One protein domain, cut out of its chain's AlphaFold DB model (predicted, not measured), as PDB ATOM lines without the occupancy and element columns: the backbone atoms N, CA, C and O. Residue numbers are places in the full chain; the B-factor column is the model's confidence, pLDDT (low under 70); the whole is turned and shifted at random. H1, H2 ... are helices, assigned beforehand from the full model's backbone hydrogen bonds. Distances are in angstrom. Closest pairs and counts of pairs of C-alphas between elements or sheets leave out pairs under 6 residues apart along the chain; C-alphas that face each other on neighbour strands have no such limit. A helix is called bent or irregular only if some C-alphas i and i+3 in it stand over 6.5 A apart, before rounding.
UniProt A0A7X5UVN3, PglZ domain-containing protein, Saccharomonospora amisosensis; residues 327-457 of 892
ATOM      1  N   SER A 327     -50.302 -10.049  23.370       95.75
ATOM      2  CA  SER A 327     -51.337 -10.192  22.338       95.75
ATOM      3  C   SER A 327     -50.772 -10.692  21.005       95.75
ATOM      4  O   SER A 327     -51.311 -11.642  20.434       95.75
ATOM      5  N   ALA A 328     -49.646 -10.139  20.547       96.75
ATOM      6  CA  ALA A 328     -48.953 -10.573  19.332       96.75
ATOM      7  C   ALA A 328     -48.446 -12.021  19.448       96.75
ATOM      8  O   ALA A 328     -48.590 -12.815  18.514       96.75
ATOM      9  N   PHE A 329     -47.939 -12.422  20.619       96.94
ATOM     10  CA  PHE A 329     -47.580 -13.819  20.867       96.94
ATOM     11  C   PHE A 329     -48.788 -14.755  20.743       96.94
ATOM     12  O   PHE A 329     -48.709 -15.811  20.113       96.94
ATOM     13  N   THR A 330     -49.931 -14.335  21.290       95.75
ATOM     14  CA  THR A 330     -51.194 -15.079  21.200       95.75
ATOM     15  C   THR A 330     -51.684 -15.189  19.754       95.75
ATOM     16  O   THR A 330     -52.145 -16.258  19.357       95.75
ATOM     17  N   VAL A 331     -51.524 -14.148  18.927       96.56
ATOM     18  CA  VAL A 331     -51.815 -14.217  17.481       96.56
ATOM     19  C   VAL A 331     -50.973 -15.300  16.806       96.56
ATOM     20  O   VAL A 331     -51.532 -16.170  16.142       96.56
ATOM     21  N   ARG A 332     -49.654 -15.329  17.038       97.62
ATOM     22  CA  ARG A 332     -48.764 -16.358  16.461       97.62
ATOM     23  C   ARG A 332     -49.133 -17.775  16.916       97.62
ATOM     24  O   ARG A 332     -49.083 -18.712  16.121       97.62
ATOM     25  N   LEU A 333     -49.549 -17.945  18.172       97.75
ATOM     26  CA  LEU A 333     -50.050 -19.229  18.676       97.75
ATOM     27  C   LEU A 333     -51.380 -19.633  18.027       97.75
ATOM     28  O   LEU A 333     -51.560 -20.807  17.715       97.75
ATOM     29  N   ARG A 334     -52.290 -18.687  17.770       97.56
ATOM     30  CA  ARG A 334     -53.541 -18.949  17.035       97.56
ATOM     31  C   ARG A 334     -53.294 -19.292  15.567       97.56
ATOM     32  O   ARG A 334     -53.966 -20.168  15.034       97.56
ATOM     33  N   GLU A 335     -52.314 -18.661  14.925       97.81
ATOM     34  CA  GLU A 335     -51.873 -19.036  13.576       97.81
ATOM     35  C   GLU A 335     -51.326 -20.466  13.540       97.81
ATOM     36  O   GLU A 335     -51.646 -21.226  12.629       97.81
ATOM     37  N   LEU A 336     -50.533 -20.854  14.546       98.44
ATOM     38  CA  LEU A 336     -50.102 -22.240  14.700       98.44
ATOM     39  C   LEU A 336     -51.304 -23.164  14.906       98.44
ATOM     40  O   LEU A 336     -51.409 -24.171  14.217       98.44
ATOM     41  N   ALA A 337     -52.219 -22.809  15.810       98.12
ATOM     42  CA  ALA A 337     -53.420 -23.583  16.103       98.12
ATOM     43  C   ALA A 337     -54.266 -23.845  14.845       98.12
ATOM     44  O   ALA A 337     -54.734 -24.964  14.656       98.12
ATOM     45  N   ALA A 338     -54.397 -22.855  13.957       98.06
ATOM     46  CA  ALA A 338     -55.109 -22.991  12.688       98.06
ATOM     47  C   ALA A 338     -54.453 -23.989  11.714       98.06
ATOM     48  O   ALA A 338     -55.147 -24.577  10.889       98.06
ATOM     49  N   ALA A 339     -53.137 -24.202  11.817       98.00
ATOM     50  CA  ALA A 339     -52.396 -25.156  10.992       98.00
ATOM     51  C   ALA A 339     -52.373 -26.588  11.569       98.00
ATOM     52  O   ALA A 339     -51.948 -27.523  10.889       98.00
ATOM     53  N   LEU A 340     -52.807 -26.790  12.820       98.31
ATOM     54  CA  LEU A 340     -52.861 -28.112  13.446       98.31
ATOM     55  C   LEU A 340     -54.133 -28.858  13.024       98.31
ATOM     56  O   LEU A 340     -55.245 -28.361  13.183       98.31
ATOM     57  N   THR A 341     -53.982 -30.094  12.547       97.56
ATOM     58  CA  THR A 341     -55.107 -30.933  12.106       97.56
ATOM     59  C   THR A 341     -55.039 -32.340  12.710       97.56
ATOM     60  O   THR A 341     -53.991 -32.782  13.176       97.56
ATOM     61  N   ALA A 342     -56.154 -33.077  12.722       97.19
ATOM     62  CA  ALA A 342     -56.169 -34.470  13.194       97.19
ATOM     63  C   ALA A 342     -55.467 -35.446  12.225       97.19
ATOM     64  O   ALA A 342     -55.063 -36.539  12.618       97.19
ATOM     65  N   LYS A 343     -55.360 -35.076  10.944       96.12
ATOM     66  CA  LYS A 343     -54.783 -35.888   9.866       96.12
ATOM     67  C   LYS A 343     -53.886 -34.997   8.999       96.12
ATOM     68  O   LYS A 343     -54.334 -34.569   7.936       96.12
ATOM     69  N   PRO A 344     -52.665 -34.682   9.456       96.25
ATOM     70  CA  PRO A 344     -51.758 -33.825   8.709       96.25
ATOM     71  C   PRO A 344     -51.398 -34.417   7.355       96.25
ATOM     72  O   PRO A 344     -51.067 -35.596   7.226       96.25
ATOM     73  N   ASP A 345     -51.392 -33.541   6.364       94.62
ATOM     74  CA  ASP A 345     -50.805 -33.751   5.050       94.62
ATOM     75  C   ASP A 345     -49.508 -32.919   4.915       94.62
ATOM     76  O   ASP A 345     -49.173 -32.133   5.810       94.62
ATOM     77  N   PRO A 346     -48.729 -33.069   3.827       94.69
ATOM     78  CA  PRO A 346     -47.488 -32.311   3.663       94.69
ATOM     79  C   PRO A 346     -47.661 -30.782   3.699       94.69
ATOM     80  O   PRO A 346     -46.741 -30.081   4.121       94.69
ATOM     81  N   THR A 347     -48.817 -30.259   3.277       95.50
ATOM     82  CA  THR A 347     -49.088 -28.815   3.206       95.50
ATOM     83  C   THR A 347     -49.370 -28.239   4.590       95.50
ATOM     84  O   THR A 347     -48.673 -27.320   5.023       95.50
ATOM     85  N   SER A 348     -50.332 -28.821   5.307       96.06
ATOM     86  CA  SER A 348     -50.683 -28.445   6.683       96.06
ATOM     87  C   SER A 348     -49.501 -28.629   7.638       96.06
ATOM     88  O   SER A 348     -49.251 -27.776   8.488       96.06
ATOM     89  N   LEU A 349     -48.687 -29.672   7.443       96.69
ATOM     90  CA  LEU A 349     -47.454 -29.840   8.207       96.69
ATOM     91  C   LEU A 349     -46.453 -28.705   7.935       96.69
ATOM     92  O   LEU A 349     -45.904 -28.141   8.879       96.69
ATOM     93  N   ALA A 350     -46.231 -28.327   6.672       96.38
ATOM     94  CA  ALA A 350     -45.339 -27.218   6.327       96.38
ATOM     95  C   ALA A 350     -45.853 -25.856   6.838       96.38
ATOM     96  O   ALA A 350     -45.058 -24.965   7.148       96.38
ATOM     97  N   GLU A 351     -47.170 -25.670   6.926       97.81
ATOM     98  CA  GLU A 351     -47.802 -24.515   7.574       97.81
ATOM     99  C   GLU A 351     -47.559 -24.503   9.082       97.81
ATOM    100  O   GLU A 351     -47.098 -23.486   9.605       97.81
ATOM    101  N   ALA A 352     -47.771 -25.633   9.761       98.19
ATOM    102  CA  ALA A 352     -47.525 -25.770  11.193       98.19
ATOM    103  C   ALA A 352     -46.044 -25.548  11.543       98.19
ATOM    104  O   ALA A 352     -45.732 -24.892  12.535       98.19
ATOM    105  N   GLU A 353     -45.114 -26.023  10.706       97.62
ATOM    106  CA  GLU A 353     -43.681 -25.763  10.880       97.62
ATOM    107  C   GLU A 353     -43.338 -24.276  10.756       97.62
ATOM    108  O   GLU A 353     -42.659 -23.739  11.629       97.62
ATOM    109  N   ARG A 354     -43.850 -23.588   9.726       97.75
ATOM    110  CA  ARG A 354     -43.637 -22.140   9.561       97.75
ATOM    111  C   ARG A 354     -44.252 -21.334  10.702       97.75
ATOM    112  O   ARG A 354     -43.663 -20.350  11.139       97.75
ATOM    113  N   ALA A 355     -45.436 -21.720  11.173       98.12
ATOM    114  CA  ALA A 355     -46.082 -21.054  12.297       98.12
ATOM    115  C   ALA A 355     -45.309 -21.276  13.609       98.12
ATOM    116  O   ALA A 355     -45.151 -20.339  14.388       98.12
ATOM    117  N   LEU A 356     -44.748 -22.472  13.828       98.12
ATOM    118  CA  LEU A 356     -43.872 -22.733  14.970       98.12
ATOM    119  C   LEU A 356     -42.591 -21.895  14.925       98.12
ATOM    120  O   LEU A 356     -42.160 -21.407  15.969       98.12
ATOM    121  N   ASP A 357     -41.990 -21.709  13.747       97.62
ATOM    122  CA  ASP A 357     -40.817 -20.841  13.594       97.62
ATOM    123  C   ASP A 357     -41.164 -19.398  14.018       97.62
ATOM    124  O   ASP A 357     -40.466 -18.825  14.855       97.62
ATOM    125  N   ARG A 358     -42.331 -18.870  13.611       97.38
ATOM    126  CA  ARG A 358     -42.824 -17.558  14.085       97.38
ATOM    127  C   ARG A 358     -43.056 -17.510  15.597       97.38
ATOM    128  O   ARG A 358     -42.745 -16.499  16.230       97.38
ATOM    129  N   VAL A 359     -43.607 -18.571  16.195       97.62
ATOM    130  CA  VAL A 359     -43.774 -18.677  17.658       97.62
ATOM    131  C   VAL A 359     -42.410 -18.611  18.350       97.62
ATOM    132  O   VAL A 359     -42.266 -17.873  19.318       97.62
ATOM    133  N   ARG A 360     -41.396 -19.323  17.843       96.62
ATOM    134  CA  ARG A 360     -40.034 -19.353  18.409       96.62
ATOM    135  C   ARG A 360     -39.288 -18.030  18.285       96.62
ATOM    136  O   ARG A 360     -38.536 -17.689  19.190       96.62
ATOM    137  N   GLU A 361     -39.494 -17.307  17.189       95.69
ATOM    138  CA  GLU A 361     -38.910 -15.981  16.952       95.69
ATOM    139  C   GLU A 361     -39.454 -14.908  17.905       95.69
ATOM    140  O   GLU A 361     -38.839 -13.858  18.070       95.69
ATOM    141  N   HIS A 362     -40.615 -15.135  18.527       96.94
ATOM    142  CA  HIS A 362     -41.200 -14.169  19.449       96.94
ATOM    143  C   HIS A 362     -40.375 -14.081  20.742       96.94
ATOM    144  O   HIS A 362     -40.055 -15.103  21.351       96.94
ATOM    145  N   ALA A 363     -40.082 -12.871  21.227       95.00
ATOM    146  CA  ALA A 363     -39.198 -12.690  22.380       95.00
ATOM    147  C   ALA A 363     -39.734 -13.391  23.640       95.00
ATOM    148  O   ALA A 363     -38.978 -14.051  24.357       95.00
ATOM    149  N   LEU A 364     -41.055 -13.341  23.854       93.75
ATOM    150  CA  LEU A 364     -41.710 -14.030  24.971       93.75
ATOM    151  C   LEU A 364     -41.611 -15.557  24.918       93.75
ATOM    152  O   LEU A 364     -41.738 -16.175  25.965       93.75
ATOM    153  N   ALA A 365     -41.305 -16.190  23.782       94.44
ATOM    154  CA  ALA A 365     -41.115 -17.643  23.748       94.44
ATOM    155  C   ALA A 365     -39.904 -18.104  24.582       94.44
ATOM    156  O   ALA A 365     -39.888 -19.235  25.071       94.44
ATOM    157  N   ARG A 366     -38.903 -17.231  24.780       91.50
ATOM    158  CA  ARG A 366     -37.763 -17.467  25.689       91.50
ATOM    159  C   ARG A 366     -38.162 -17.350  27.156       91.50
ATOM    160  O   ARG A 366     -37.665 -18.095  27.995       91.50
ATOM    161  N   LEU A 367     -39.094 -16.446  27.458       90.62
ATOM    162  CA  LEU A 367     -39.584 -16.217  28.814       90.62
ATOM    163  C   LEU A 367     -40.746 -17.146  29.173       90.62
ATOM    164  O   LEU A 367     -40.927 -17.451  30.338       90.62
ATOM    165  N   GLU A 368     -41.508 -17.686  28.229       90.44
ATOM    166  CA  GLU A 368     -42.647 -18.580  28.478       90.44
ATOM    167  C   GLU A 368     -42.350 -20.006  27.981       90.44
ATOM    168  O   GLU A 368     -42.993 -20.489  27.042       90.44
ATOM    169  N   PRO A 369     -41.391 -20.726  28.609       88.62
ATOM    170  CA  PRO A 369     -40.905 -22.004  28.097       88.62
ATOM    171  C   PRO A 369     -42.010 -23.056  28.000       88.62
ATOM    172  O   PRO A 369     -41.994 -23.831  27.055       88.62
ATOM    173  N   ARG A 370     -43.001 -23.045  28.906       89.38
ATOM    174  CA  ARG A 370     -44.128 -23.995  28.890       89.38
ATOM    175  C   ARG A 370     -45.002 -23.850  27.642       89.38
ATOM    176  O   ARG A 370     -45.319 -24.846  27.003       89.38
ATOM    177  N   ARG A 371     -45.338 -22.616  27.246       92.81
ATOM    178  CA  ARG A 371     -46.126 -22.358  26.026       92.81
ATOM    179  C   ARG A 371     -45.343 -22.716  24.775       92.81
ATOM    180  O   ARG A 371     -45.876 -23.362  23.876       92.81
ATOM    181  N   ARG A 372     -44.062 -22.330  24.736       94.50
ATOM    182  CA  ARG A 372     -43.155 -22.705  23.646       94.50
ATOM    183  C   ARG A 372     -43.064 -24.225  23.524       94.50
ATOM    184  O   ARG A 372     -43.185 -24.751  22.425       94.50
ATOM    185  N   GLU A 373     -42.867 -24.929  24.633       93.44
ATOM    186  CA  GLU A 373     -42.731 -26.383  24.647       93.44
ATOM    187  C   GLU A 373     -44.020 -27.078  24.194       93.44
ATOM    188  O   GLU A 373     -43.945 -27.953  23.337       93.44
ATOM    189  N   ALA A 374     -45.198 -26.645  24.659       95.00
ATOM    190  CA  ALA A 374     -46.479 -27.170  24.181       95.00
ATOM    191  C   ALA A 374     -46.639 -26.999  22.657       95.00
ATOM    192  O   ALA A 374     -46.957 -27.961  21.954       95.00
ATOM    193  N   ALA A 375     -46.323 -25.815  22.120       97.19
ATOM    194  CA  ALA A 375     -46.328 -25.559  20.680       97.19
ATOM    195  C   ALA A 375     -45.349 -26.471  19.912       97.19
ATOM    196  O   ALA A 375     -45.692 -27.013  18.858       97.19
ATOM    197  N   GLU A 376     -44.143 -26.691  20.444       97.38
ATOM    198  CA  GLU A 376     -43.177 -27.617  19.849       97.38
ATOM    199  C   GLU A 376     -43.669 -29.064  19.860       97.38
ATOM    200  O   GLU A 376     -43.540 -29.760  18.850       97.38
ATOM    201  N   MET A 377     -44.231 -29.523  20.982       97.56
ATOM    202  CA  MET A 377     -44.756 -30.881  21.119       97.56
ATOM    203  C   MET A 377     -45.946 -31.114  20.189       97.56
ATOM    204  O   MET A 377     -46.004 -32.162  19.548       97.56
ATOM    205  N   ALA A 378     -46.820 -30.119  20.000       98.25
ATOM    206  CA  ALA A 378     -47.903 -30.187  19.021       98.25
ATOM    207  C   ALA A 378     -47.384 -30.458  17.602       98.25
ATOM    208  O   ALA A 378     -47.847 -31.384  16.937       98.25
ATOM    209  N   VAL A 379     -46.371 -29.716  17.143       98.50
ATOM    210  CA  VAL A 379     -45.806 -29.907  15.795       98.50
ATOM    211  C   VAL A 379     -44.994 -31.197  15.685       98.50
ATOM    212  O   VAL A 379     -45.019 -31.849  14.641       98.50
ATOM    213  N   ARG A 380     -44.305 -31.627  16.748       98.44
ATOM    214  CA  ARG A 380     -43.667 -32.956  16.792       98.44
ATOM    215  C   ARG A 380     -44.699 -34.065  16.588       98.44
ATOM    216  O   ARG A 380     -44.481 -34.954  15.769       98.44
ATOM    217  N   LEU A 381     -45.844 -33.977  17.259       98.56
ATOM    218  CA  LEU A 381     -46.939 -34.931  17.100       98.56
ATOM    219  C   LEU A 381     -47.567 -34.867  15.698       98.56
ATOM    220  O   LEU A 381     -47.834 -35.921  15.129       98.56
ATOM    221  N   GLN A 382     -47.702 -33.682  15.085       98.19
ATOM    222  CA  GLN A 382     -48.105 -33.556  13.673       98.19
ATOM    223  C   GLN A 382     -47.145 -34.300  12.732       98.19
ATOM    224  O   GLN A 382     -47.581 -35.062  11.869       98.19
ATOM    225  N   ARG A 383     -45.824 -34.152  12.926       97.88
ATOM    226  CA  ARG A 383     -44.823 -34.892  12.134       97.88
ATOM    227  C   ARG A 383     -44.979 -36.400  12.293       97.88
ATOM    228  O   ARG A 383     -44.840 -37.125  11.312       97.88
ATOM    229  N   TRP A 384     -45.247 -36.879  13.507       97.50
ATOM    230  CA  TRP A 384     -45.478 -38.302  13.754       97.50
ATOM    231  C   TRP A 384     -46.779 -38.798  13.112       97.50
ATOM    232  O   TRP A 384     -46.765 -39.822  12.428       97.50
ATOM    233  N   LEU A 385     -47.880 -38.053  13.261       97.50
ATOM    234  CA  LEU A 385     -49.174 -38.377  12.658       97.50
ATOM    235  C   LEU A 385     -49.100 -38.448  11.126       97.50
ATOM    236  O   LEU A 385     -49.741 -39.316  10.539       97.50
ATOM    237  N   ALA A 386     -48.271 -37.612  10.495       95.50
ATOM    238  CA  ALA A 386     -48.047 -37.617   9.049       95.50
ATOM    239  C   ALA A 386     -47.265 -38.849   8.546       95.50
ATOM    240  O   ALA A 386     -47.223 -39.112   7.343       95.50
ATOM    241  N   ARG A 387     -46.618 -39.620   9.437       93.31
ATOM    242  CA  ARG A 387     -45.911 -40.855   9.060       93.31
ATOM    243  C   ARG A 387     -46.888 -42.022   8.903       93.31
ATOM    244  O   ARG A 387     -47.824 -42.127   9.701       93.31
ATOM    245  N   PRO A 388     -46.616 -42.974   7.991       90.69
ATOM    246  CA  PRO A 388     -47.397 -44.205   7.897       90.69
ATOM    247  C   PRO A 388     -47.372 -44.983   9.218       90.69
ATOM    248  O   PRO A 388     -46.398 -44.919   9.976       90.69
ATOM    249  N   GLN A 389     -48.460 -45.694   9.511       85.12
ATOM    250  CA  GLN A 389     -48.536 -46.584  10.667       85.12
ATOM    251  C   GLN A 389     -47.653 -47.817  10.419       85.12
ATOM    252  O   GLN A 389     -47.759 -48.410   9.346       85.12
ATOM    253  N   PRO A 390     -46.755 -48.176  11.355       86.56
ATOM    254  CA  PRO A 390     -45.954 -49.385  11.214       86.56
ATOM    255  C   PRO A 390     -46.825 -50.631  11.406       86.56
ATOM    256  O   PRO A 390     -47.740 -50.622  12.229       86.56
ATOM    257  N   GLU A 391     -46.511 -51.697  10.676       88.12
ATOM    258  CA  GLU A 391     -47.018 -53.040  10.963       88.12
ATOM    259  C   GLU A 391     -46.138 -53.671  12.042       88.12
ATOM    260  O   GLU A 391     -44.914 -53.683  11.900       88.12
ATOM    261  N   LEU A 392     -46.731 -54.191  13.118       90.12
ATOM    262  CA  LEU A 392     -45.969 -54.939  14.115       90.12
ATOM    263  C   LEU A 392     -45.791 -56.377  13.654       90.12
ATOM    264  O   LEU A 392     -46.678 -56.947  13.021       90.12
ATOM    265  N   THR A 393     -44.655 -56.993  13.975       91.50
ATOM    266  CA  THR A 393     -44.432 -58.417  13.688       91.50
ATOM    267  C   THR A 393     -44.276 -59.249  14.959       91.50
ATOM    268  O   THR A 393     -44.743 -60.385  15.001       91.50
ATOM    269  N   SER A 394     -43.720 -58.682  16.035       95.38
ATOM    270  CA  SER A 394     -43.440 -59.401  17.288       95.38
ATOM    271  C   SER A 394     -43.496 -58.505  18.534       95.38
ATOM    272  O   SER A 394     -43.433 -57.280  18.436       95.38
ATOM    273  N   VAL A 395     -43.560 -59.126  19.720       96.75
ATOM    274  CA  VAL A 395     -43.467 -58.433  21.023       96.75
ATOM    275  C   VAL A 395     -42.116 -57.726  21.174       96.75
ATOM    276  O   VAL A 395     -42.076 -56.566  21.578       96.75
ATOM    277  N   ALA A 396     -41.015 -58.377  20.783       95.50
ATOM    278  CA  ALA A 396     -39.668 -57.812  20.870       95.50
ATOM    279  C   ALA A 396     -39.508 -56.543  20.015       95.50
ATOM    280  O   ALA A 396     -38.924 -55.548  20.460       95.50
ATOM    281  N   GLU A 397     -40.050 -56.565  18.793       95.19
ATOM    282  CA  GLU A 397     -40.075 -55.397  17.911       95.19
ATOM    283  C   GLU A 397     -40.919 -54.271  18.506       95.19
ATOM    284  O   GLU A 397     -40.469 -53.129  18.515       95.19
ATOM    285  N   ALA A 398     -42.098 -54.581  19.050       96.56
ATOM    286  CA  ALA A 398     -42.989 -53.578  19.622       96.56
ATOM    287  C   ALA A 398     -42.380 -52.893  20.859       96.56
ATOM    288  O   ALA A 398     -42.409 -51.671  20.959       96.56
ATOM    289  N   VAL A 399     -41.749 -53.648  21.760       96.62
ATOM    290  CA  VAL A 399     -41.088 -53.120  22.972       96.62
ATOM    291  C   VAL A 399     -39.875 -52.258  22.613       96.62
ATOM    292  O   VAL A 399     -39.683 -51.166  23.153       96.62
ATOM    293  N   THR A 400     -39.082 -52.701  21.634       94.50
ATOM    294  CA  THR A 400     -37.980 -51.893  21.095       94.50
ATOM    295  C   THR A 400     -38.506 -50.618  20.429       94.50
ATOM    296  O   THR A 400     -37.995 -49.527  20.683       94.50
ATOM    297  N   GLY A 401     -39.536 -50.762  19.590       94.62
ATOM    298  CA  GLY A 401     -40.196 -49.688  18.859       94.62
ATOM    299  C   GLY A 401     -40.803 -48.648  19.792       94.62
ATOM    300  O   GLY A 401     -40.664 -47.450  19.543       94.62
ATOM    301  N   HIS A 402     -41.379 -49.080  20.914       96.19
ATOM    302  CA  HIS A 402     -41.876 -48.187  21.947       96.19
ATOM    303  C   HIS A 402     -40.755 -47.284  22.457       96.19
ATOM    304  O   HIS A 402     -40.867 -46.069  22.342       96.19
ATOM    305  N   LEU A 403     -39.627 -47.831  22.915       94.19
ATOM    306  CA  LEU A 403     -38.555 -46.993  23.463       94.19
ATOM    307  C   LEU A 403     -37.865 -46.107  22.406       94.19
ATOM    308  O   LEU A 403     -37.409 -45.007  22.727       94.19
ATOM    309  N   SER A 404     -37.790 -46.556  21.147       93.38
ATOM    310  CA  SER A 404     -37.165 -45.786  20.062       93.38
ATOM    311  C   SER A 404     -38.078 -44.752  19.407       93.38
ATOM    312  O   SER A 404     -37.570 -43.810  18.814       93.38
ATOM    313  N   GLU A 405     -39.401 -44.929  19.457       94.88
ATOM    314  CA  GLU A 405     -40.367 -44.111  18.709       94.88
ATOM    315  C   GLU A 405     -41.543 -43.664  19.597       94.88
ATOM    316  O   GLU A 405     -41.767 -42.467  19.741       94.88
ATOM    317  N   TRP A 406     -42.306 -44.568  20.218       96.69
ATOM    318  CA  TRP A 406     -43.594 -44.191  20.836       96.69
ATOM    319  C   TRP A 406     -43.505 -43.628  22.256       96.69
ATOM    320  O   TRP A 406     -44.319 -42.791  22.613       96.69
ATOM    321  N   ALA A 407     -42.470 -43.949  23.022       97.19
ATOM    322  CA  ALA A 407     -42.162 -43.288  24.288       97.19
ATOM    323  C   ALA A 407     -41.951 -41.772  24.101       97.19
ATOM    324  O   ALA A 407     -42.285 -40.967  24.968       97.19
ATOM    325  N   TRP A 408     -41.428 -41.365  22.940       97.44
ATOM    326  CA  TRP A 408     -41.308 -39.958  22.564       97.44
ATOM    327  C   TRP A 408     -42.668 -39.338  22.242       97.44
ATOM    328  O   TRP A 408     -42.906 -38.181  22.582       97.44
ATOM    329  N   VAL A 409     -43.568 -40.103  21.618       97.88
ATOM    330  CA  VAL A 409     -44.960 -39.690  21.389       97.88
ATOM    331  C   VAL A 409     -45.655 -39.476  22.726       97.88
ATOM    332  O   VAL A 409     -46.227 -38.412  22.934       97.88
ATOM    333  N   ASP A 410     -45.531 -40.429  23.646       96.50
ATOM    334  CA  ASP A 410     -46.139 -40.358  24.973       96.50
ATOM    335  C   ASP A 410     -45.585 -39.169  25.766       96.50
ATOM    336  O   ASP A 410     -46.351 -38.421  26.367       96.50
ATOM    337  N   ARG A 411     -44.275 -38.894  25.682       95.75
ATOM    338  CA  ARG A 411     -43.683 -37.678  26.260       95.75
ATOM    339  C   ARG A 411     -44.293 -36.402  25.676       95.75
ATOM    340  O   ARG A 411     -44.696 -35.523  26.431       95.75
ATOM    341  N   ALA A 412     -44.349 -36.280  24.351       96.94
ATOM    342  CA  ALA A 412     -44.917 -35.097  23.709       96.94
ATOM    343  C   ALA A 412     -46.410 -34.934  24.038       96.94
ATOM    344  O   ALA A 412     -46.876 -33.816  24.256       96.94
ATOM    345  N   LEU A 413     -47.141 -36.048  24.120       95.69
ATOM    346  CA  LEU A 413     -48.542 -36.078  24.514       95.69
ATOM    347  C   LEU A 413     -48.719 -35.640  25.969       95.69
ATOM    348  O   LEU A 413     -49.597 -34.827  26.223       95.69
ATOM    349  N   ASN A 414     -47.893 -36.113  26.908       92.94
ATOM    350  CA  ASN A 414     -47.932 -35.692  28.315       92.94
ATOM    351  C   ASN A 414     -47.808 -34.169  28.442       92.94
ATOM    352  O   ASN A 414     -48.604 -33.546  29.138       92.94
ATOM    353  N   THR A 415     -46.862 -33.564  27.717       92.50
ATOM    354  CA  THR A 415     -46.679 -32.110  27.723       92.50
ATOM    355  C   THR A 415     -47.836 -31.364  27.070       92.50
ATOM    356  O   THR A 415     -48.313 -30.374  27.616       92.50
ATOM    357  N   LEU A 416     -48.306 -31.826  25.908       94.69
ATOM    358  CA  LEU A 416     -49.394 -31.161  25.194       94.69
ATOM    359  C   LEU A 416     -50.738 -31.280  25.927       94.69
ATOM    360  O   LEU A 416     -51.579 -30.393  25.804       94.69
ATOM    361  N   TRP A 417     -50.932 -32.359  26.690       92.12
ATOM    362  CA  TRP A 417     -52.164 -32.636  27.426       92.12
ATOM    363  C   TRP A 417     -52.473 -31.587  28.497       92.12
ATOM    364  O   TRP A 417     -53.643 -31.287  28.722       92.12
ATOM    365  N   GLU A 418     -51.452 -30.996  29.126       88.50
ATOM    366  CA  GLU A 418     -51.650 -29.871  30.053       88.50
ATOM    367  C   GLU A 418     -52.134 -28.596  29.343       88.50
ATOM    368  O   GLU A 418     -52.863 -27.797  29.930       88.50
ATOM    369  N   GLY A 419     -51.786 -28.430  28.064       87.25
ATOM    370  CA  GLY A 419     -52.232 -27.323  27.225       87.25
ATOM    371  C   GLY A 419     -51.519 -25.990  27.482       87.25
ATOM    372  O   GLY A 419     -50.426 -25.929  28.044       87.25
ATOM    373  N   ASP A 420     -52.127 -24.897  27.005       85.94
ATOM    374  CA  ASP A 420     -51.628 -23.535  27.234       85.94
ATOM    375  C   ASP A 420     -52.043 -23.049  28.640       85.94
ATOM    376  O   ASP A 420     -53.248 -22.928  28.890       85.94
ATOM    377  N   PRO A 421     -51.102 -22.703  29.544       82.62
ATOM    378  CA  PRO A 421     -51.423 -22.210  30.885       82.62
ATOM    379  C   PRO A 421     -52.251 -20.915  30.906       82.62
ATOM    380  O   PRO A 421     -52.859 -20.612  31.930       82.62
ATOM    381  N   PHE A 422     -52.293 -20.151  29.809       83.56
ATOM    382  CA  PHE A 422     -53.092 -18.922  29.711       83.56
ATOM    383  C   PHE A 422     -54.517 -19.154  29.186       83.56
ATOM    384  O   PHE A 422     -55.320 -18.222  29.174       83.56
ATOM    385  N   GLY A 423     -54.849 -20.384  28.780       83.19
ATOM    386  CA  GLY A 423     -56.225 -20.788  28.496       83.19
ATOM    387  C   GLY A 423     -56.858 -20.166  27.248       83.19
ATOM    388  O   GLY A 423     -58.077 -19.992  27.227       83.19
ATOM    389  N   ASP A 424     -56.085 -19.837  26.202       93.94
ATOM    390  CA  ASP A 424     -56.679 -19.395  24.932       93.94
ATOM    391  C   ASP A 424     -57.560 -20.516  24.334       93.94
ATOM    392  O   ASP A 424     -57.067 -21.620  24.078       93.94
ATOM    393  N   PRO A 425     -58.864 -20.272  24.092       95.19
ATOM    394  CA  PRO A 425     -59.797 -21.330  23.712       95.19
ATOM    395  C   PRO A 425     -59.535 -21.895  22.310       95.19
ATOM    396  O   PRO A 425     -59.808 -23.073  22.072       95.19
ATOM    397  N   VAL A 426     -58.997 -21.088  21.386       96.50
ATOM    398  CA  VAL A 426     -58.684 -21.524  20.016       96.50
ATOM    399  C   VAL A 426     -57.467 -22.442  20.039       96.50
ATOM    400  O   VAL A 426     -57.504 -23.533  19.469       96.50
ATOM    401  N   VAL A 427     -56.418 -22.039  20.760       97.38
ATOM    402  CA  VAL A 427     -55.211 -22.855  20.958       97.38
ATOM    403  C   VAL A 427     -55.551 -24.155  21.691       97.38
ATOM    404  O   VAL A 427     -55.184 -25.237  21.232       97.38
ATOM    405  N   GLY A 428     -56.324 -24.074  22.780       96.50
ATOM    406  CA  GLY A 428     -56.749 -25.242  23.551       96.50
ATOM    407  C   GLY A 428     -57.554 -26.251  22.727       96.50
ATOM    408  O   GLY A 428     -57.318 -27.456  22.826       96.50
ATOM    409  N   GLN A 429     -58.464 -25.788  21.860       97.44
ATOM    410  CA  GLN A 429     -59.208 -26.676  20.962       97.44
ATOM    411  C   GLN A 429     -58.303 -27.360  19.928       97.44
ATOM    412  O   GLN A 429     -58.475 -28.551  19.655       97.44
ATOM    413  N   ALA A 430     -57.339 -26.639  19.356       98.12
ATOM    414  CA  ALA A 430     -56.397 -27.225  18.408       98.12
ATOM    415  C   ALA A 430     -55.513 -28.291  19.073       98.12
ATOM    416  O   ALA A 430     -55.356 -29.383  18.530       98.12
ATOM    417  N   TYR A 431     -55.002 -28.027  20.280       97.81
ATOM    418  CA  TYR A 431     -54.217 -29.005  21.041       97.81
ATOM    419  C   TYR A 431     -55.031 -30.254  21.392       97.81
ATOM    420  O   TYR A 431     -54.533 -31.362  21.194       97.81
ATOM    421  N   ARG A 432     -56.302 -30.107  21.801       96.81
ATOM    422  CA  ARG A 432     -57.210 -31.253  22.004       96.81
ATOM    423  C   ARG A 432     -57.345 -32.118  20.753       96.81
ATOM    424  O   ARG A 432     -57.165 -33.327  20.848       96.81
ATOM    425  N   THR A 433     -57.570 -31.505  19.589       98.12
ATOM    426  CA  THR A 433     -57.665 -32.220  18.302       98.12
ATOM    427  C   THR A 433     -56.420 -33.076  18.030       98.12
ATOM    428  O   THR A 433     -56.535 -34.223  17.596       98.12
ATOM    429  N   VAL A 434     -55.222 -32.549  18.311       98.56
ATOM    430  CA  VAL A 434     -53.967 -33.307  18.163       98.56
ATOM    431  C   VAL A 434     -53.884 -34.443  19.181       98.56
ATOM    432  O   VAL A 434     -53.592 -35.576  18.803       98.56
ATOM    433  N   CYS A 435     -54.168 -34.168  20.457       97.50
ATOM    434  CA  CYS A 435     -54.150 -35.171  21.522       97.50
ATOM    435  C   CYS A 435     -55.093 -36.348  21.230       97.50
ATOM    436  O   CYS A 435     -54.704 -37.502  21.401       97.50
ATOM    437  N   GLU A 436     -56.312 -36.079  20.760       96.94
ATOM    438  CA  GLU A 436     -57.303 -37.103  20.407       96.94
ATOM    439  C   GLU A 436     -56.842 -37.965  19.225       96.94
ATOM    440  O   GLU A 436     -56.904 -39.194  19.300       96.94
ATOM    441  N   ALA A 437     -56.303 -37.350  18.168       98.00
ATOM    442  CA  ALA A 437     -55.767 -38.074  17.015       98.00
ATOM    443  C   ALA A 437     -54.576 -38.973  17.392       98.00
ATOM    444  O   ALA A 437     -54.480 -40.118  16.940       98.00
ATOM    445  N   VAL A 438     -53.681 -38.476  18.254       97.62
ATOM    446  CA  VAL A 438     -52.536 -39.244  18.756       97.62
ATOM    447  C   VAL A 438     -52.994 -40.416  19.611       97.62
ATOM    448  O   VAL A 438     -52.530 -41.536  19.390       97.62
ATOM    449  N   ARG A 439     -53.930 -40.187  20.542       95.94
ATOM    450  CA  ARG A 439     -54.495 -41.245  21.389       95.94
ATOM    451  C   ARG A 439     -55.155 -42.334  20.558       95.94
ATOM    452  O   ARG A 439     -54.832 -43.494  20.758       95.94
ATOM    453  N   ALA A 440     -55.991 -41.979  19.581       95.88
ATOM    454  CA  ALA A 440     -56.635 -42.960  18.707       95.88
ATOM    455  C   ALA A 440     -55.610 -43.869  18.000       95.88
ATOM    456  O   ALA A 440     -55.782 -45.086  17.945       95.88
ATOM    457  N   ARG A 441     -54.502 -43.293  17.514       96.06
ATOM    458  CA  ARG A 441     -53.420 -44.062  16.884       96.06
ATOM    459  C   ARG A 441     -52.619 -44.903  17.885       96.06
ATOM    460  O   ARG A 441     -52.232 -46.016  17.543       96.06
ATOM    461  N   ARG A 442     -52.347 -44.396  19.094       95.88
ATOM    462  CA  ARG A 442     -51.673 -45.167  20.157       95.88
ATOM    463  C   ARG A 442     -52.529 -46.353  20.606       95.88
ATOM    464  O   ARG A 442     -52.010 -47.460  20.608       95.88
ATOM    465  N   THR A 443     -53.831 -46.155  20.812       95.19
ATOM    466  CA  THR A 443     -54.787 -47.223  21.141       95.19
ATOM    467  C   THR A 443     -54.772 -48.349  20.104       95.19
ATOM    468  O   THR A 443     -54.679 -49.511  20.481       95.19
ATOM    469  N   ALA A 444     -54.778 -48.028  18.804       95.00
ATOM    470  CA  ALA A 444     -54.695 -49.043  17.748       95.00
ATOM    471  C   ALA A 444     -53.360 -49.821  17.755       95.00
ATOM    472  O   ALA A 444     -53.323 -51.000  17.413       95.00
ATOM    473  N   LEU A 445     -52.253 -49.171  18.141       95.31
ATOM    474  CA  LEU A 445     -50.957 -49.840  18.312       95.31
ATOM    475  C   LEU A 445     -50.945 -50.752  19.544       95.31
ATOM    476  O   LEU A 445     -50.383 -51.843  19.478       95.31
ATOM    477  N   ASP A 446     -51.546 -50.318  20.654       96.56
ATOM    478  CA  ASP A 446     -51.638 -51.125  21.873       96.56
ATOM    479  C   ASP A 446     -52.555 -52.348  21.674       96.56
ATOM    480  O   ASP A 446     -52.264 -53.411  22.214       96.56
ATOM    481  N   GLU A 447     -53.591 -52.251  20.835       96.06
ATOM    482  CA  GLU A 447     -54.453 -53.382  20.448       96.06
ATOM    483  C   GLU A 447     -53.706 -54.453  19.622       96.06
ATOM    484  O   GLU A 447     -53.756 -55.649  19.941       96.06
ATOM    485  N   ASP A 448     -52.965 -54.046  18.579       95.69
ATOM    486  CA  ASP A 448     -52.131 -54.961  17.773       95.69
ATOM    487  C   ASP A 448     -51.022 -55.591  18.633       95.69
ATOM    488  O   ASP A 448     -50.765 -56.799  18.569       95.69
ATOM    489  N   PHE A 449     -50.410 -54.801  19.521       97.06
ATOM    490  CA  PHE A 449     -49.449 -55.310  20.494       97.06
ATOM    491  C   PHE A 449     -50.068 -56.345  21.438       97.06
ATOM    492  O   PHE A 449     -49.500 -57.429  21.591       97.06
ATOM    493  N   ALA A 450     -51.228 -56.057  22.034       96.12
ATOM    494  CA  ALA A 450     -51.908 -56.967  22.950       96.12
ATOM    495  C   ALA A 450     -52.204 -58.313  22.273       96.12
ATOM    496  O   ALA A 450     -51.885 -59.370  22.818       96.12
ATOM    497  N   THR A 451     -52.694 -58.289  21.031       95.19
ATOM    498  CA  THR A 451     -52.970 -59.504  20.243       95.19
ATOM    499  C   THR A 451     -51.730 -60.399  20.100       95.19
ATOM    500  O   THR A 451     -51.798 -61.624  20.256       95.19
ATOM    501  N   ARG A 452     -50.557 -59.799  19.862       96.06
ATOM    502  CA  ARG A 452     -49.274 -60.524  19.777       96.06
ATOM    503  C   ARG A 452     -48.799 -60.998  21.138       96.06
ATOM    504  O   ARG A 452     -48.302 -62.120  21.252       96.06
ATOM    505  N   LEU A 453     -48.982 -60.171  22.162       97.12
ATOM    506  CA  LEU A 453     -48.634 -60.483  23.538       97.12
ATOM    507  C   LEU A 453     -49.374 -61.737  24.017       97.12
ATOM    508  O   LEU A 453     -48.726 -62.657  24.504       97.12
ATOM    509  N   ALA A 454     -50.689 -61.845  23.803       95.94
ATOM    510  CA  ALA A 454     -51.453 -63.035  24.193       95.94
ATOM    511  C   ALA A 454     -50.978 -64.331  23.523       95.94
ATOM    512  O   ALA A 454     -51.115 -65.412  24.099       95.94
ATOM    513  N   THR A 455     -50.411 -64.246  22.318       95.44
ATOM    514  CA  THR A 455     -49.794 -65.407  21.661       95.44
ATOM    515  C   THR A 455     -48.431 -65.735  22.270       95.44
ATOM    516  O   THR A 455     -48.156 -66.895  22.564       95.44
ATOM    517  N   TRP A 456     -47.595 -64.719  22.489       96.50
ATOM    518  CA  TRP A 456     -46.240 -64.869  23.022       96.50
ATOM    519  C   TRP A 456     -46.213 -65.377  24.473       96.50
ATOM    520  O   TRP A 456     -45.458 -66.294  24.788       96.50
ATOM    521  N   VAL A 457     -47.083 -64.855  25.349       96.12
ATOM    522  CA  VAL A 457     -47.104 -65.183  26.792       96.12
ATOM    523  C   VAL A 457     -47.315 -66.673  27.065       96.12
ATOM    524  O   VAL A 457     -46.795 -67.177  28.056       96.12
TER     525      VAL A 457
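Overview. This is residues 327 to 457 of the 892 residues of the protein "PglZ domain-containing protein" of Saccharomonospora amisosensis (UniProt A0A7X5UVN3). An up-and-down bundle of three helices, H1, H2 and H4, makes one end of a rod, and the long helix H6 runs from this bundle to the other end. The bent helix H5 folds back along H6, with its arm H5a near the far end and its arm H5b packed on H4 and H6. The printed part has 131 residues with six named helices, H1 to H6 along the chain, and no named strand; the class is all helix. It is compact, with a radius of gyration of the C-alphas of 16.3 A, and spans 55 by 27 by 22 A.

Arrangement. H1, residues 327 to 339, and H2, residues 346 to 361, form a helical hairpin; their closest C-alphas, of Leu 336 and Ala 355, are 4.8 A apart. H4, residues 369 to 385, is the hub and touches H2 at a shallow tilt of 14 degrees, opposite ways, closest at the C-alphas of Ala 352 and Val 379, 6.4 A. H3, residues 364 to 367, only just touches H4, and only at the corner, with 3 pairs of C-alphas within 8 A. H5, residues 395 to 418, was assigned as one helix by its hydrogen bonds but is bent, C-alphas 404 and 407 being 7.0 A apart; its arms H5a and H5b stand at 55 degrees. H5b touches H4, closest at the C-alphas of Met 377 and Ala 412, 5.0 A. H6, residues 425 to 456, touches H5a through its residues 449 to 456 alone, closest at the C-alphas of Val 395 and Leu 453, 6.1 A. Every O i to N i+4 pair is within hydrogen-bond range in H1, H2, H4 and H5a, against 7 of 8 in H5b and 27 of 28 in H6; H3 is too short for one.

Along the chain. H1 begins at C-alpha 327, (-51.337, -10.192, 22.338). H2 is 22.7 A long and H4 24.0 A. H6 runs 45.6 A to C-alpha 456 at (-46.240, -64.869, 23.022).

Size, cuts and confidence. The two C-alphas farthest apart, of Ser 327 and Val 457, are 55.3 A apart. The printed part has no cut, no link is long, and no printed residue is under 70 in pLDDT.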